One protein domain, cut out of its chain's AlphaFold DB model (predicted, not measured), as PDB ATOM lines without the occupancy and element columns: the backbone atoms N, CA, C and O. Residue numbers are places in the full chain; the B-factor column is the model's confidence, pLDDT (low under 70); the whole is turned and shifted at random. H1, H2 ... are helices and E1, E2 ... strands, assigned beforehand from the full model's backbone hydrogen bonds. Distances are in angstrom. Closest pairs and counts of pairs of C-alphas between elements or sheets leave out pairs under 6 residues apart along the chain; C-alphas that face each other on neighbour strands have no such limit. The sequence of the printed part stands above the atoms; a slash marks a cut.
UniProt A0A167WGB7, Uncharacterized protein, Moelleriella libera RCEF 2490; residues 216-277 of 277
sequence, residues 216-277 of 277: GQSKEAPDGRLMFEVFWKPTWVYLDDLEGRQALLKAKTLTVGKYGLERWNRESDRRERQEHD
ATOM      1  N   GLY A 216     212.691 231.840 174.058       93.31
ATOM      2  CA  GLY A 216     211.523 231.177 174.624       93.31
ATOM      3  C   GLY A 216     210.517 232.175 175.162       93.31
ATOM      4  O   GLY A 216     209.788 232.810 174.402       93.31
ATOM      5  N   GLN A 217     210.442 232.291 176.482       95.94
ATOM      6  CA  GLN A 217     209.480 233.162 177.146       95.94
ATOM      7  C   GLN A 217     210.031 234.574 177.369       95.94
ATOM      8  O   GLN A 217     211.236 234.787 177.490       95.94
ATOM      9  N   SER A 218     209.124 235.546 177.483       97.12
ATOM     10  CA  SER A 218     209.422 236.890 177.977       97.12
ATOM     11  C   SER A 218     208.886 237.057 179.402       97.12
ATOM     12  O   SER A 218     207.771 236.626 179.724       97.12
ATOM     13  N   LYS A 219     209.656 237.696 180.282       97.69
ATOM     14  CA  LYS A 219     209.225 238.069 181.639       97.69
ATOM     15  C   LYS A 219     209.677 239.487 181.968       97.69
ATOM     16  O   LYS A 219     210.678 239.955 181.438       97.69
ATOM     17  N   GLU A 220     208.950 240.143 182.854       98.00
ATOM     18  CA  GLU A 220     209.365 241.412 183.434       98.00
ATOM     19  C   GLU A 220     210.197 241.138 184.689       98.00
ATOM     20  O   GLU A 220     209.831 240.304 185.526       98.00
ATOM     21  N   ALA A 221     211.357 241.776 184.782       97.69
ATOM     22  CA  ALA A 221     212.205 241.716 185.959       97.69
ATOM     23  C   ALA A 221     211.718 242.704 187.038       97.69
ATOM     24  O   ALA A 221     210.954 243.622 186.740       97.69
ATOM     25  N   PRO A 222     212.139 242.544 188.309       97.88
ATOM     26  CA  PRO A 222     211.727 243.438 189.399       97.88
ATOM     27  C   PRO A 222     212.122 244.909 189.201       97.88
ATOM     28  O   PRO A 222     211.573 245.787 189.857       97.88
ATOM     29  N   ASP A 223     213.079 245.176 188.314       96.50
ATOM     30  CA  ASP A 223     213.513 246.511 187.897       96.50
ATOM     31  C   ASP A 223     212.614 247.131 186.812       96.50
ATOM     32  O   ASP A 223     212.872 248.249 186.362       96.50
ATOM     33  N   GLY A 224     211.577 246.412 186.371       96.44
ATOM     34  CA  GLY A 224     210.703 246.827 185.283       96.44
ATOM     35  C   GLY A 224     211.368 246.752 183.909       96.44
ATOM     36  O   GLY A 224     210.912 247.428 182.990       96.44
ATOM     37  N   ARG A 225     212.447 245.980 183.736       97.06
ATOM     38  CA  ARG A 225     213.027 245.704 182.413       97.06
ATOM     39  C   ARG A 225     212.523 244.379 181.861       97.06
ATOM     40  O   ARG A 225     212.099 243.489 182.606       97.06
ATOM     41  N   LEU A 226     212.590 244.228 180.543       97.38
ATOM     42  CA  LEU A 226     212.218 242.976 179.887       97.38
ATOM     43  C   LEU A 226     213.401 242.004 179.839       97.38
ATOM     44  O   LEU A 226     214.495 242.348 179.392       97.38
ATOM     45  N   MET A 227     213.149 240.767 180.269       97.44
ATOM     46  CA  MET A 227     214.075 239.647 180.137       97.44
ATOM     47  C   MET A 227     213.500 238.557 179.234       97.44
ATOM     48  O   MET A 227     212.300 238.262 179.268       97.44
ATOM     49  N   PHE A 228     214.381 237.890 178.498       96.31
ATOM     50  CA  PHE A 228     214.048 236.809 177.577       96.31
ATOM     51  C   PHE A 228     214.783 235.531 177.963       96.31
ATOM     52  O   PHE A 228     215.956 235.559 178.335       96.31
ATOM     53  N   GLU A 229     214.076 234.409 177.900       95.62
ATOM     54  CA  GLU A 229     214.647 233.087 178.129       95.62
ATOM     55  C   GLU A 229     215.392 232.614 176.881       95.62
ATOM     56  O   GLU A 229     214.829 232.552 175.786       95.62
ATOM     57  N   VAL A 230     216.657 232.253 177.058       93.19
ATOM     58  CA  VAL A 230     217.516 231.746 175.989       93.19
ATOM     59  C   VAL A 230     217.490 230.214 175.992       93.19
ATOM     60  O   VAL A 230     217.833 229.590 176.994       93.19
ATOM     61  N   PHE A 231     217.093 229.580 174.882       87.19
ATOM     62  CA  PHE A 231     216.835 228.128 174.859       87.19
ATOM     63  C   PHE A 231     218.080 227.247 175.027       87.19
ATOM     64  O   PHE A 231     218.032 226.253 175.748       87.19
ATOM     65  N   TRP A 232     219.198 227.573 174.366       83.88
ATOM     66  CA  TRP A 232     220.405 226.722 174.399       83.88
ATOM     67  C   TRP A 232     221.101 226.738 175.767       83.88
ATOM     68  O   TRP A 232     221.858 225.827 176.099       83.88
ATOM     69  N   LYS A 233     220.823 227.757 176.582       82.12
ATOM     70  CA  LYS A 233     221.267 227.854 177.966       82.12
ATOM     71  C   LYS A 233     220.192 228.612 178.731       82.12
ATOM     72  O   LYS A 233     220.182 229.834 178.590       82.12
ATOM     73  N   PRO A 234     219.355 227.932 179.545       80.38
ATOM     74  CA  PRO A 234     218.145 228.479 180.171       80.38
ATOM     75  C   PRO A 234     218.488 229.579 181.179       80.38
ATOM     76  O   PRO A 234     218.492 229.405 182.396       80.38
ATOM     77  N   THR A 235     218.841 230.725 180.626       92.31
ATOM     78  CA  THR A 235     219.300 231.932 181.290       92.31
ATOM     79  C   THR A 235     218.392 233.037 180.804       92.31
ATOM     80  O   THR A 235     217.982 233.065 179.643       92.31
ATOM     81  N   TRP A 236     218.070 233.938 181.716       95.25
ATOM     82  CA  TRP A 236     217.314 235.131 181.398       95.25
ATOM     83  C   TRP A 236     218.302 236.236 181.054       95.25
ATOM     84  O   TRP A 236     219.170 236.537 181.872       95.25
ATOM     85  N   VAL A 237     218.175 236.805 179.861       95.56
ATOM     86  CA  VAL A 237     219.008 237.916 179.372       95.56
ATOM     87  C   VAL A 237     218.145 239.145 179.136       95.56
ATOM     88  O   VAL A 237     216.950 239.007 178.859       95.56
ATOM     89  N   TYR A 238     218.722 240.335 179.270       96.38
ATOM     90  CA  TYR A 238     217.999 241.579 179.018       96.38
ATOM     91  C   TYR A 238     217.885 241.862 177.521       96.38
ATOM     92  O   TYR A 238     218.649 241.326 176.723       96.38
ATOM     93  N   LEU A 239     216.942 242.733 177.140       95.44
ATOM     94  CA  LEU A 239     216.840 243.216 175.757       95.44
ATOM     95  C   LEU A 239     218.143 243.878 175.280       95.44
ATOM     96  O   LEU A 239     218.508 243.729 174.119       95.44
ATOM     97  N   ASP A 240     218.839 244.569 176.185       94.44
ATOM     98  CA  ASP A 240     220.102 245.263 175.913       94.44
ATOM     99  C   ASP A 240     221.223 244.281 175.513       94.44
ATOM    100  O   ASP A 240     222.031 244.596 174.645       94.44
ATOM    101  N   ASP A 241     221.210 243.063 176.070       92.62
ATOM    102  CA  ASP A 241     222.185 242.001 175.777       92.62
ATOM    103  C   ASP A 241     221.854 241.217 174.492       92.62
ATOM    104  O   ASP A 241     222.635 240.364 174.059       92.62
ATOM    105  N   LEU A 242     220.670 241.434 173.902       91.94
ATOM    106  CA  LEU A 242     220.258 240.743 172.685       91.94
ATOM    107  C   LEU A 242     220.858 241.426 171.459       91.94
ATOM    108  O   LEU A 242     220.462 242.520 171.052       91.94
ATOM    109  N   GLU A 243     221.768 240.713 170.811       89.25
ATOM    110  CA  GLU A 243     222.376 241.136 169.560       89.25
ATOM    111  C   GLU A 243     221.747 240.417 168.359       89.25
ATOM    112  O   GLU A 243     221.291 239.274 168.431       89.25
ATOM    113  N   GLY A 244     221.747 241.102 167.215       90.12
ATOM    114  CA  GLY A 244     221.276 240.555 165.949       90.12
ATOM    115  C   GLY A 244     219.799 240.825 165.648       90.12
ATOM    116  O   GLY A 244     218.905 240.765 166.492       90.12
ATOM    117  N   ARG A 245     219.524 241.089 164.366       91.31
ATOM    118  CA  ARG A 245     218.193 241.478 163.875       91.31
ATOM    119  C   ARG A 245     217.115 240.430 164.163       91.31
ATOM    120  O   ARG A 245     215.980 240.788 164.464       91.31
ATOM    121  N   GLN A 246     217.456 239.143 164.070       91.31
ATOM    122  CA  GLN A 246     216.495 238.057 164.282       91.31
ATOM    123  C   GLN A 246     216.090 237.906 165.752       91.31
ATOM    124  O   GLN A 246     214.906 237.734 166.039       91.31
ATOM    125  N   ALA A 247     217.046 238.040 166.675       92.06
ATOM    126  CA  ALA A 247     216.785 238.010 168.110       92.06
ATOM    127  C   ALA A 247     215.842 239.144 168.520       92.06
ATOM    128  O   ALA A 247     214.834 238.906 169.183       92.06
ATOM    129  N   LEU A 248     216.112 240.359 168.031       94.50
ATOM    130  CA  LEU A 248     215.272 241.532 168.278       94.50
ATOM    131  C   LEU A 248     213.872 241.378 167.686       94.50
ATOM    132  O   LEU A 248     212.887 241.715 168.340       94.50
ATOM    133  N   LEU A 249     213.755 240.818 166.478       95.50
ATOM    134  CA  LEU A 249     212.453 240.543 165.872       95.50
ATOM    135  C   LEU A 249     211.647 239.543 166.715       95.50
ATOM    136  O   LEU A 249     210.464 239.764 166.969       95.50
ATOM    137  N   LYS A 250     212.287 238.471 167.196       94.94
ATOM    138  CA  LYS A 250     211.630 237.473 168.049       94.94
ATOM    139  C   LYS A 250     211.249 238.055 169.411       94.94
ATOM    140  O   LYS A 250     210.125 237.839 169.866       94.94
ATOM    141  N   ALA A 251     212.138 238.834 170.025       96.12
ATOM    142  CA  ALA A 251     211.884 239.558 171.267       96.12
ATOM    143  C   ALA A 251     210.692 240.514 171.124       96.12
ATOM    144  O   ALA A 251     209.815 240.539 171.993       96.12
ATOM    145  N   LYS A 252     210.595 241.223 169.990       97.62
ATOM    146  CA  LYS A 252     209.442 242.060 169.644       97.62
ATOM    147  C   LYS A 252     208.162 241.242 169.591       97.62
ATOM    148  O   LYS A 252     207.207 241.589 170.274       97.62
ATOM    149  N   THR A 253     208.135 240.138 168.845       97.38
ATOM    150  CA  THR A 253     206.942 239.280 168.754       97.38
ATOM    151  C   THR A 253     206.493 238.775 170.128       97.38
ATOM    152  O   THR A 253     205.311 238.863 170.455       97.38
ATOM    153  N   LEU A 254     207.430 238.304 170.958       97.06
ATOM    154  CA  LEU A 254     207.140 237.809 172.311       97.06
ATOM    155  C   LEU A 254     206.645 238.914 173.251       97.06
ATOM    156  O   LEU A 254     205.774 238.678 174.087       97.06
ATOM    157  N   THR A 255     207.201 240.117 173.130       97.81
ATOM    158  CA  THR A 255     206.826 241.262 173.967       97.81
ATOM    159  C   THR A 255     205.473 241.814 173.560       97.81
ATOM    160  O   THR A 255     204.608 241.977 174.413       97.81
ATOM    161  N   VAL A 256     205.259 242.048 172.265       98.25
ATOM    162  CA  VAL A 256     203.995 242.571 171.737       98.25
ATOM    163  C   VAL A 256     202.851 241.605 172.037       98.25
ATOM    164  O   VAL A 256     201.787 242.049 172.454       98.25
ATOM    165  N   GLY A 257     203.080 240.293 171.907       97.81
ATOM    166  CA  GLY A 257     202.066 239.284 172.218       97.81
ATOM    167  C   GLY A 257     201.680 239.216 173.699       97.81
ATOM    168  O   GLY A 257     200.527 238.931 174.005       97.81
ATOM    169  N   LYS A 258     202.616 239.482 174.622       97.69
ATOM    170  CA  LYS A 258     202.381 239.350 176.071       97.69
ATOM    171  C   LYS A 258     202.034 240.666 176.775       97.69
ATOM    172  O   LYS A 258     201.204 240.665 177.675       97.69
ATOM    173  N   TYR A 259     202.680 241.761 176.390       97.69
ATOM    174  CA  TYR A 259     202.597 243.067 177.058       97.69
ATOM    175  C   TYR A 259     202.077 244.192 176.151       97.69
ATOM    176  O   TYR A 259     201.842 245.297 176.633       97.69
ATOM    177  N   GLY A 260     201.909 243.943 174.850       98.06
ATOM    178  CA  GLY A 260     201.455 244.944 173.885       98.06
ATOM    179  C   GLY A 260     202.575 245.778 173.248       98.06
ATOM    180  O   GLY A 260     203.745 245.725 173.633       98.06
ATOM    181  N   LEU A 261     202.199 246.545 172.219       98.19
ATOM    182  CA  LEU A 261     203.125 247.333 171.396       98.19
ATOM    183  C   LEU A 261     203.729 248.526 172.146       98.19
ATOM    184  O   LEU A 261     204.912 248.812 171.986       98.19
ATOM    185  N   GLU A 262     202.948 249.184 173.002       97.94
ATOM    186  CA  GLU A 262     203.418 250.322 173.801       97.94
ATOM    187  C   GLU A 262     204.587 249.936 174.710       97.94
ATOM    188  O   GLU A 262     205.561 250.683 174.843       97.94
ATOM    189  N   ARG A 263     204.522 248.736 175.305       97.50
ATOM    190  CA  ARG A 263     205.585 248.234 176.173       97.50
ATOM    191  C   ARG A 263     206.872 247.971 175.400       97.50
ATOM    192  O   ARG A 263     207.943 248.287 175.910       97.50
ATOM    193  N   TRP A 264     206.760 247.422 174.188       97.69
ATOM    194  CA  TRP A 264     207.899 247.215 173.295       97.69
ATOM    195  C   TRP A 264     208.558 248.540 172.902       97.69
ATOM    196  O   TRP A 264     209.772 248.658 173.037       97.69
ATOM    197  N   ASN A 265     207.777 249.534 172.468       97.88
ATOM    198  CA  ASN A 265     208.320 250.831 172.051       97.88
ATOM    199  C   ASN A 265     209.097 251.494 173.196       97.88
ATOM    200  O   ASN A 265     210.243 251.875 173.010       97.88
ATOM    201  N   ARG A 266     208.532 251.504 174.413       97.44
ATOM    202  CA  ARG A 266     209.217 252.048 175.596       97.44
ATOM    203  C   ARG A 266     210.580 251.396 175.850       97.44
ATOM    204  O   ARG A 266     211.522 252.088 176.224       97.44
ATOM    205  N   GLU A 267     210.672 250.076 175.703       96.38
ATOM    206  CA  GLU A 267     211.926 249.349 175.932       96.38
ATOM    207  C   GLU A 267     212.922 249.550 174.776       96.38
ATOM    208  O   GLU A 267     214.116 249.700 175.019       96.38
ATOM    209  N   SER A 268     212.433 249.612 173.533       96.00
ATOM    210  CA  SER A 268     213.249 249.896 172.343       96.00
ATOM    211  C   SER A 268     213.871 251.290 172.419       96.00
ATOM    212  O   SER A 268     215.087 251.416 172.300       96.00
ATOM    213  N   ASP A 269     213.070 252.314 172.731       96.62
ATOM    214  CA  ASP A 269     213.535 253.699 172.878       96.62
ATOM    215  C   ASP A 269     214.572 253.821 174.002       96.62
ATOM    216  O   ASP A 269     215.541 254.574 173.917       96.62
ATOM    217  N   ARG A 270     214.372 253.074 175.095       95.31
ATOM    218  CA  ARG A 270     215.317 253.025 176.214       95.31
ATOM    219  C   ARG A 270     216.664 252.439 175.781       95.31
ATOM    220  O   ARG A 270     217.695 252.927 176.240       95.31
ATOM    221  N   ARG A 271     216.661 251.392 174.954       94.00
ATOM    222  CA  ARG A 271     217.883 250.765 174.434       94.00
ATOM    223  C   ARG A 271     218.625 251.697 173.482       94.00
ATOM    224  O   ARG A 271     219.826 251.869 173.644       94.00
ATOM    225  N   GLU A 272     217.912 252.346 172.564       94.19
ATOM    226  CA  GLU A 272     218.499 253.319 171.627       94.19
ATOM    227  C   GLU A 272     219.190 254.475 172.363       94.19
ATOM    228  O   GLU A 272     220.281 254.884 171.984       94.19
ATOM    229  N   ARG A 273     218.622 254.950 173.482       95.31
ATOM    230  CA  ARG A 273     219.279 255.965 174.325       95.31
ATOM    231  C   ARG A 273     220.585 255.476 174.952       95.31
ATOM    232  O   ARG A 273     221.523 256.252 175.028       95.31
ATOM    233  N   GLN A 274     220.655 254.212 175.375       91.75
ATOM    234  CA  GLN A 274     221.874 253.642 175.967       91.75
ATOM    235  C   GLN A 274     223.011 253.466 174.948       91.75
ATOM    236  O   GLN A 274     224.158 253.364 175.355       91.75
ATOM    237  N   GLU A 275     222.712 253.407 173.646       88.31
ATOM    238  CA  GLU A 275     223.731 253.291 172.590       88.31
ATOM    239  C   GLU A 275     224.386 254.643 172.248       88.31
ATOM    240  O   GLU A 275     225.457 254.678 171.645       88.31
ATOM    241  N   HIS A 276     223.757 255.754 172.647       91.12
ATOM    242  CA  HIS A 276     224.240 257.113 172.394       91.12
ATOM    243  C   HIS A 276     225.061 257.731 173.540       91.12
ATOM    244  O   HIS A 276     225.702 258.758 173.306       91.12
ATOM    245  N   ASP A 277     225.044 257.128 174.731       80.88
ATOM    246  CA  ASP A 277     225.811 257.560 175.912       80.88
ATOM    247  C   ASP A 277     227.202 256.894 175.972       80.88
ATOM    248  O   ASP A 277     228.181 257.594 176.334       80.88
TER     249      ASP A 277
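AT A GLANCE: This is residues 216 to 277 of the 277 residues of an uncharacterized protein of Moelleriella libera RCEF 2490 (UniProt A0A167WGB7). A small antiparallel sheet, E1-E2-E3, is covered on one face by H1, its other face bare; H2 folds back from H1 as a V-shaped helical hairpin, off the sheet. The 62 printed residues, class mixed, run E1, E2, E3, H1, H2. The whole is compact, radius of gyration of the C-alphas 11.0 A, spanning 31 by 25 by 23 A.

IN THESE COORDINATES: E1, residues 216 to 220, begins at C-alpha (211.523, 231.177, 174.624). E2 is 226 to 230, E3 235 to 238. H1, 245 to 259, measures 20.5 A; H2, 261 to 276, measures 23.3 A and ends at C-alpha (224.240, 257.113, 172.394).

HOW THE PARTS SIT: The strands form a meander, each the antiparallel neighbour of the one before; N 219 and O 227 are 2.9 A apart, N 228 and O 237 2.8 A. H1 is on the sheet, two layers, height 9.4 A, over E1 and E2; the closest C-alphas of E1 and H1 are Ser 218 and Leu 254, 6.2 A. On the local plane it runs slantwise to E1 at 59 degrees, only just. H1, with residues 252 to 256 alone, touches residues 261 to 264 of H2, opposite ways at a steep tilt of 41 degrees; closest C-alphas Thr 255 and Trp 264, 6.1 A. H2 is not on the sheet. O i to N i+4 pairs are within hydrogen-bond range throughout H1, and 11 of 12 in H2.

THE WHOLE: The C-alphas farthest apart, Trp 232 and Asp 277, are 31.3 A apart. The printed part has no cut and no long link; no printed residue is under 70 in pLDDT.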